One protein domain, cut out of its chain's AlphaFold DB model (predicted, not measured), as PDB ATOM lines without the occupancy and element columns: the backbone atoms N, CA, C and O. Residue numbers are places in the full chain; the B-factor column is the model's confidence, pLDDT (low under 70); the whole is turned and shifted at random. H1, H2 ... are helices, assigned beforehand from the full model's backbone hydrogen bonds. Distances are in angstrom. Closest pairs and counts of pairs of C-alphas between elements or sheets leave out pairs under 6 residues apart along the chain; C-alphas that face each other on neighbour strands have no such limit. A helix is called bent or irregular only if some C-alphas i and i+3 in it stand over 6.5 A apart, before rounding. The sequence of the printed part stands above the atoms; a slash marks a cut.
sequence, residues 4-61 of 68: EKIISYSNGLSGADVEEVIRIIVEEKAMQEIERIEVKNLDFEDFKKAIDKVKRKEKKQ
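This is residues 4 to 61 of the 68 residues of an uncharacterized protein of Candidatus Gracilibacteria bacterium GN02-872 (UniProt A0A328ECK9). Two long helices, H2 and H3, cross at a steep angle, the first half of H2 packing on the middle part of H3, and a short helix, H1, packs on the first part of H3. H1 keeps clear of H2, and the link of residues 35 to 43 leads back from the last residues of H2 to the start of H3. The printed part has 58 residues with three named helices, in the order H1, H2, H3, and no named strand; the class is all helix. It is only just compact, close to loose, with a radius of gyration of the C-alphas of 12.1 A, and the C-alphas span 35 by 27 by 15 A along their three main axes.

H1, residues 4 to 9, and H3, residues 44 to 61, touch, and their closest C-alphas are those of Ile 6 and Phe 44, 6.8 A apart. The two run the same way at a shallow tilt of 25 degrees. H3 touches H1 with residues 44 to 51 alone. H2, residues 15 to 34, follows H1 in the chain, yet H1 and H2 are apart. H2 and H3 touch, and their closest C-alphas are those of Val 21 and Ala 50, 5.2 A apart. They run opposite ways at a steep tilt of 57 degrees, with their centres 11.5 A apart. H2 touches H3 with residues 17 to 25 alone, and H3 touches H2 with residues 46 to 54 alone. Every O i to N i+4 pair is within hydrogen-bond range in H1 and H2, while in H3 it is 12 of 14.

H1, residues 4 to 9, begins with C-alpha 4 at (0.621, 113.913, 18.574). H2, residues 15 to 34, measures 28.9 A from first to last C-alpha; it begins with C-alpha 15 at (-5.989, 98.630, 22.167) and is the longest helix, with 20 residues. H3, residues 44 to 61, measures 26.6 A from first to last C-alpha and ends with C-alpha 61 at (-16.364, 93.061, 8.729). None of the three is bent.

The two C-alphas farthest apart are those of Arg 36 and Gln 61, at 35.2 A. The printed part runs from residue 4 to residue 61 and has no cut. The link from H1 to H2 is tight, with 5 residues, and the link from H2 to H3 is short, with 9. The mean pLDDT of the printed part is 89.0, and the residues under 70 are 58 to 61, which belong to H3.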
ATOM      1  N   GLU A   4       1.957 113.302  18.504       91.50
ATOM      2  CA  GLU A   4       0.621 113.913  18.574       91.50
ATOM      3  C   GLU A   4      -0.197 113.703  17.290       91.50
ATOM      4  O   GLU A   4      -1.398 113.433  17.354       91.50
ATOM      5  N   LYS A   5       0.449 113.749  16.113       92.12
ATOM      6  CA  LYS A   5      -0.220 113.461  14.836       92.12
ATOM      7  C   LYS A   5      -0.589 111.986  14.723       92.12
ATOM      8  O   LYS A   5      -1.674 111.687  14.236       92.12
ATOM      9  N   ILE A   6       0.269 111.080  15.204       91.69
ATOM     10  CA  ILE A   6      -0.031 109.639  15.261       91.69
ATOM     11  C   ILE A   6      -1.251 109.405  16.160       91.69
ATOM     12  O   ILE A   6      -2.209 108.781  15.718       91.69
ATOM     13  N   ILE A   7      -1.267 109.963  17.376       90.62
ATOM     14  CA  ILE A   7      -2.392 109.842  18.321       90.62
ATOM     15  C   ILE A   7      -3.692 110.382  17.707       90.62
ATOM     16  O   ILE A   7      -4.712 109.695  17.727       90.62
ATOM     17  N   SER A   8      -3.651 111.574  17.104       91.62
ATOM     18  CA  SER A   8      -4.810 112.182  16.434       91.62
ATOM     19  C   SER A   8      -5.333 111.322  15.272       91.62
ATOM     20  O   SER A   8      -6.543 111.135  15.125       91.62
ATOM     21  N   TYR A   9      -4.438 110.720  14.481       92.44
ATOM     22  CA  TYR A   9      -4.813 109.848  13.364       92.44
ATOM     23  C   TYR A   9      -5.324 108.469  13.818       92.44
ATOM     24  O   TYR A   9      -6.220 107.900  13.188       92.44
ATOM     25  N   SER A  10      -4.824 107.963  14.949       90.44
ATOM     26  CA  SER A  10      -5.267 106.731  15.620       90.44
ATOM     27  C   SER A  10      -6.601 106.866  16.363       90.44
ATOM     28  O   SER A  10      -7.052 105.900  16.975       90.44
ATOM     29  N   ASN A  11      -7.279 108.018  16.308       91.25
ATOM     30  CA  ASN A  11      -8.590 108.168  16.938       91.25
ATOM     31  C   ASN A  11      -9.591 107.112  16.416       91.25
ATOM     32  O   ASN A  11      -9.657 106.849  15.205       91.25
ATOM     33  N   GLY A  12     -10.354 106.526  17.340       88.88
ATOM     34  CA  GLY A  12     -11.305 105.436  17.103       88.88
ATOM     35  C   GLY A  12     -10.725 104.016  17.154       88.88
ATOM     36  O   GLY A  12     -11.509 103.079  17.105       88.88
ATOM     37  N   LEU A  13      -9.403 103.840  17.268       92.38
ATOM     38  CA  LEU A  13      -8.780 102.515  17.389       92.38
ATOM     39  C   LEU A  13      -8.885 101.958  18.820       92.38
ATOM     40  O   LEU A  13      -8.674 102.687  19.792       92.38
ATOM     41  N   SER A  14      -9.152 100.657  18.954       93.38
ATOM     42  CA  SER A  14      -9.040  99.941  20.230       93.38
ATOM     43  C   SER A  14      -7.579  99.610  20.576       93.38
ATOM     44  O   SER A  14      -6.675  99.747  19.752       93.38
ATOM     45  N   GLY A  15      -7.326  99.109  21.791       92.44
ATOM     46  CA  GLY A  15      -5.989  98.630  22.167       92.44
ATOM     47  C   GLY A  15      -5.473  97.491  21.272       92.44
ATOM     48  O   GLY A  15      -4.289  97.462  20.947       92.44
ATOM     49  N   ALA A  16      -6.364  96.606  20.808       93.12
ATOM     50  CA  ALA A  16      -6.015  95.526  19.882       93.12
ATOM     51  C   ALA A  16      -5.670  96.053  18.478       93.12
ATOM     52  O   ALA A  16      -4.766  95.533  17.825       93.12
ATOM     53  N   ASP A  17      -6.336  97.121  18.034       94.31
ATOM     54  CA  ASP A  17      -6.031  97.785  16.764       94.31
ATOM     55  C   ASP A  17      -4.683  98.512  16.805       94.31
ATOM     56  O   ASP A  17      -3.950  98.512  15.820       94.31
ATOM     57  N   VAL A  18      -4.325  99.104  17.950       93.88
ATOM     58  CA  VAL A  18      -2.991  99.688  18.158       93.88
ATOM     59  C   VAL A  18      -1.913  98.601  18.096       93.88
ATOM     60  O   VAL A  18      -0.890  98.802  17.443       93.88
ATOM     61  N   GLU A  19      -2.146  97.433  18.698       95.62
ATOM     62  CA  GLU A  19      -1.229  96.290  18.589       95.62
ATOM     63  C   GLU A  19      -1.089  95.799  17.135       95.62
ATOM     64  O   GLU A  19       0.023  95.562  16.664       95.62
ATOM     65  N   GLU A  20      -2.196  95.721  16.391       95.31
ATOM     66  CA  GLU A  20      -2.212  95.389  14.960       95.31
ATOM     67  C   GLU A  20      -1.436  96.411  14.112       95.31
ATOM     68  O   GLU A  20      -0.675  96.017  13.228       95.31
ATOM     69  N   VAL A  21      -1.569  97.712  14.394       95.38
ATOM     70  CA  VAL A  21      -0.785  98.772  13.732       95.38
ATOM     71  C   VAL A  21       0.713  98.557  13.949       95.38
ATOM     72  O   VAL A  21       1.474  98.594  12.982       95.38
ATOM     73  N   ILE A  22       1.146  98.294  15.187       95.25
ATOM     74  CA  ILE A  22       2.563  98.042  15.498       95.25
ATOM     75  C   ILE A  22       3.059  96.758  14.818       95.25
ATOM     76  O   ILE A  22       4.134  96.766  14.219       95.25
ATOM     77  N   ARG A  23       2.265  95.682  14.844       96.69
ATOM     78  CA  ARG A  23       2.564  94.406  14.173       96.69
ATOM     79  C   ARG A  23       2.793  94.585  12.670       96.69
ATOM     80  O   ARG A  23       3.838  94.174  12.179       96.69
ATOM     81  N   ILE A  24       1.891  95.282  11.969       95.56
ATOM     82  CA  ILE A  24       2.028  95.581  10.529       95.56
ATOM     83  C   ILE A  24       3.335  96.334  10.237       95.56
ATOM     84  O   ILE A  24       4.039  95.998   9.287       95.56
ATOM     85  N   ILE A  25       3.673  97.338  11.052       94.94
ATOM     86  CA  ILE A  25       4.899  98.130  10.879       94.94
ATOM     87  C   ILE A  25       6.149  97.256  11.046       94.94
ATOM     88  O   ILE A  25       7.066  97.335  10.231       94.94
ATOM     89  N   VAL A  26       6.193  96.425  12.091       93.88
ATOM     90  CA  VAL A  26       7.340  95.547  12.370       93.88
ATOM     91  C   VAL A  26       7.510  94.497  11.269       93.88
ATOM     92  O   VAL A  26       8.630  94.293  10.805       93.88
ATOM     93  N   GLU A  27       6.420  93.889  10.795       94.19
ATOM     94  CA  GLU A  27       6.439  92.935   9.676       94.19
ATOM     95  C   GLU A  27       6.945  93.578   8.372       94.19
ATOM     96  O   GLU A  27       7.775  92.991   7.677       94.19
ATOM     97  N   GLU A  28       6.508  94.802   8.051       92.50
ATOM     98  CA  GLU A  28       6.973  95.529   6.860       92.50
ATOM     99  C   GLU A  28       8.463  95.885   6.927       92.50
ATOM    100  O   GLU A  28       9.171  95.730   5.931       92.50
ATOM    101  N   LYS A  29       8.963  96.334   8.088       90.69
ATOM    102  CA  LYS A  29      10.392  96.641   8.269       90.69
ATOM    103  C   LYS A  29      11.243  95.369   8.217       90.69
ATOM    104  O   LYS A  29      12.244  95.355   7.508       90.69
ATOM    105  N   ALA A  30      10.808  94.284   8.861       91.31
ATOM    106  CA  ALA A  30      11.489  92.988   8.794       91.31
ATOM    107  C   ALA A  30      11.569  92.445   7.353       91.31
ATOM    108  O   ALA A  30      12.602  91.909   6.954       91.31
ATOM    109  N   MET A  31      10.520  92.630   6.541       91.62
ATOM    110  CA  MET A  31      10.563  92.256   5.123       91.62
ATOM    111  C   MET A  31      11.574  93.104   4.334       91.62
ATOM    112  O   MET A  31      12.341  92.553   3.549       91.62
ATOM    113  N   GLN A  32      11.644  94.417   4.586       89.69
ATOM    114  CA  GLN A  32      12.640  95.294   3.950       89.69
ATOM    115  C   GLN A  32      14.083  94.875   4.291       89.69
ATOM    116  O   GLN A  32      14.936  94.894   3.402       89.69
ATOM    117  N   GLU A  33      14.356  94.435   5.528       89.38
ATOM    118  CA  GLU A  33      15.666  93.878   5.916       89.38
ATOM    119  C   GLU A  33      16.000  92.599   5.128       89.38
ATOM    120  O   GLU A  33      17.099  92.477   4.581       89.38
ATOM    121  N   ILE A  34      15.045  91.666   5.021       91.94
ATOM    122  CA  ILE A  34      15.196  90.406   4.270       91.94
ATOM    123  C   ILE A  34      15.468  90.682   2.781       91.94
ATOM    124  O   ILE A  34      16.352  90.065   2.184       91.94
ATOM    125  N   GLU A  35      14.750  91.640   2.194       92.38
ATOM    126  CA  GLU A  35      14.892  92.060   0.794       92.38
ATOM    127  C   GLU A  35      16.139  92.930   0.535       92.38
ATOM    128  O   GLU A  35      16.417  93.284  -0.613       92.38
ATOM    129  N   ARG A  36      16.931  93.247   1.575       86.88
ATOM    130  CA  ARG A  36      18.102  94.150   1.534       86.88
ATOM    131  C   ARG A  36      17.774  95.558   1.023       86.88
ATOM    132  O   ARG A  36      18.629  96.234   0.444       86.88
ATOM    133  N   ILE A  37      16.542  96.002   1.242       85.75
ATOM    134  CA  ILE A  37      16.104  97.375   0.986       85.75
ATOM    135  C   ILE A  37      16.656  98.271   2.106       85.75
ATOM    136  O   ILE A  37      16.812  97.840   3.245       85.75
ATOM    137  N   GLU A  38      16.972  99.531   1.792       83.19
ATOM    138  CA  GLU A  38      17.398 100.512   2.796       83.19
ATOM    139  C   GLU A  38      16.285 100.731   3.837       83.19
ATOM    140  O   GLU A  38      15.299 101.429   3.581       83.19
ATOM    141  N   VAL A  39      16.452 100.149   5.028       79.25
ATOM    142  CA  VAL A  39      15.483 100.281   6.121       79.25
ATOM    143  C   VAL A  39      15.639 101.637   6.788       79.25
ATOM    144  O   VAL A  39      16.502 101.867   7.634       79.25
ATOM    145  N   LYS A  40      14.774 102.564   6.382       79.38
ATOM    146  CA  LYS A  40      14.708 103.906   6.958       79.38
ATOM    147  C   LYS A  40      14.038 103.883   8.326       79.38
ATOM    148  O   LYS A  40      13.083 103.133   8.553       79.38
ATOM    149  N   ASN A  41      14.517 104.778   9.192       85.50
ATOM    150  CA  ASN A  41      13.901 105.094  10.479       85.50
ATOM    151  C   ASN A  41      12.386 105.294  10.338       85.50
ATOM    152  O   ASN A  41      11.919 105.859   9.352       85.50
ATOM    153  N   LEU A  42      11.646 104.861  11.357       87.44
ATOM    154  CA  LEU A  42      10.193 104.990  11.425       87.44
ATOM    155  C   LEU A  42       9.738 106.453  11.322       87.44
ATOM    156  O   LEU A  42      10.156 107.304  12.117       87.44
ATOM    157  N   ASP A  43       8.846 106.728  10.371       90.50
ATOM    158  CA  ASP A  43       8.237 108.043  10.165       90.50
ATOM    159  C   ASP A  43       6.701 108.017  10.291       90.50
ATOM    160  O   ASP A  43       6.083 106.979  10.512       90.50
ATOM    161  N   PHE A  44       6.067 109.191  10.205       91.44
ATOM    162  CA  PHE A  44       4.610 109.314  10.332       91.44
ATOM    163  C   PHE A  44       3.835 108.602   9.207       91.44
ATOM    164  O   PHE A  44       2.715 108.142   9.435       91.44
ATOM    165  N   GLU A  45       4.402 108.500   8.005       92.00
ATOM    166  CA  GLU A  45       3.734 107.895   6.856       92.00
ATOM    167  C   GLU A  45       3.704 106.361   6.976       92.00
ATOM    168  O   GLU A  45       2.715 105.749   6.569       92.00
ATOM    169  N   ASP A  46       4.712 105.744   7.607       93.00
ATOM    170  CA  ASP A  46       4.669 104.329   8.025       93.00
ATOM    171  C   ASP A  46       3.469 104.063   8.962       93.00
ATOM    172  O   ASP A  46       2.628 103.204   8.681       93.00
ATOM    173  N   PHE A  47       3.322 104.856  10.035       94.56
ATOM    174  CA  PHE A  47       2.186 104.738  10.965       94.56
ATOM    175  C   PHE A  47       0.840 104.963  10.270       94.56
ATOM    176  O   PHE A  47      -0.096 104.184  10.457       94.56
ATOM    177  N   LYS A  48       0.737 106.003   9.440       94.88
ATOM    178  CA  LYS A  48      -0.477 106.341   8.689       94.88
ATOM    179  C   LYS A  48      -0.923 105.199   7.770       94.88
ATOM    180  O   LYS A  48      -2.092 104.817   7.814       94.88
ATOM    181  N   LYS A  49      -0.003 104.591   7.007       94.69
ATOM    182  CA  LYS A  49      -0.296 103.425   6.148       94.69
ATOM    183  C   LYS A  49      -0.825 102.234   6.948       94.69
ATOM    184  O   LYS A  49      -1.777 101.586   6.503       94.69
ATOM    185  N   ALA A  50      -0.230 101.947   8.105       95.44
ATOM    186  CA  ALA A  50      -0.660 100.858   8.976       95.44
ATOM    187  C   ALA A  50      -2.050 101.129   9.585       95.44
ATOM    188  O   ALA A  50      -2.940 100.285   9.469       95.44
ATOM    189  N   ILE A  51      -2.293 102.334  10.115       95.12
ATOM    190  CA  ILE A  51      -3.611 102.764  10.622       95.12
ATOM    191  C   ILE A  51      -4.682 102.659   9.522       95.12
ATOM    192  O   ILE A  51      -5.760 102.106   9.753       95.12
ATOM    193  N   ASP A  52      -4.373 103.097   8.299       94.56
ATOM    194  CA  ASP A  52      -5.273 102.975   7.149       94.56
ATOM    195  C   ASP A  52      -5.547 101.519   6.752       94.56
ATOM    196  O   ASP A  52      -6.618 101.217   6.218       94.56
ATOM    197  N   LYS A  53      -4.602 100.591   6.954       94.00
ATOM    198  CA  LYS A  53      -4.849  99.152   6.752       94.00
ATOM    199  C   LYS A  53      -5.830  98.616   7.797       94.00
ATOM    200  O   LYS A  53      -6.782  97.940   7.407       94.00
ATOM    201  N   VAL A  54      -5.657  98.959   9.075       93.06
ATOM    202  CA  VAL A  54      -6.533  98.497  10.168       93.06
ATOM    203  C   VAL A  54      -7.955  99.046  10.022       93.06
ATOM    204  O   VAL A  54      -8.893  98.262   9.879       93.06
ATOM    205  N   LYS A  55      -8.121 100.366   9.849       89.94
ATOM    206  CA  LYS A  55      -9.437 101.005   9.623       89.94
ATOM    207  C   LYS A  55     -10.173 100.480   8.378       89.94
ATOM    208  O   LYS A  55     -11.400 100.561   8.283       89.94
ATOM    209  N   ARG A  56      -9.450  99.933   7.389       85.31
ATOM    210  CA  ARG A  56     -10.042  99.257   6.217       85.31
ATOM    211  C   ARG A  56     -10.422  97.795   6.474       85.31
ATOM    212  O   ARG A  56     -11.317  97.311   5.778       85.31
ATOM    213  N   LYS A  57      -9.796  97.097   7.431       76.81
ATOM    214  CA  LYS A  57     -10.213  95.748   7.861       76.81
ATOM    215  C   LYS A  57     -11.568  95.810   8.572       76.81
ATOM    216  O   LYS A  57     -12.482  95.107   8.148       76.81
ATOM    217  N   GLU A  58     -11.737  96.716   9.539       61.22
ATOM    218  CA  GLU A  58     -13.008  96.906  10.266       61.22
ATOM    219  C   GLU A  58     -14.192  97.154   9.317       61.22
ATOM    220  O   GLU A  58     -15.209  96.461   9.370       61.22
ATOM    221  N   LYS A  59     -14.033  98.082   8.358       59.31
ATOM    222  CA  LYS A  59     -15.074  98.409   7.367       59.31
ATOM    223  C   LYS A  59     -15.525  97.224   6.508       59.31
ATOM    224  O   LYS A  59     -16.634  97.261   5.984       59.31
ATOM    225  N   LYS A  60     -14.702  96.180   6.348       57.84
ATOM    226  CA  LYS A  60     -15.086  94.954   5.626       57.84
ATOM    227  C   LYS A  60     -15.853  93.952   6.492       57.84
ATOM    228  O   LYS A  60     -16.496  93.066   5.938       57.84
ATOM    229  N   GLN A  61     -15.804  94.067   7.820       52.84
ATOM    230  CA  GLN A  61     -16.364  93.061   8.729       52.84
ATOM    231  C   GLN A  61     -17.875  93.238   8.988       52.84
ATOM    232  O   GLN A  61     -18.537  92.313   9.452       52.84
TER     233      GLN A  61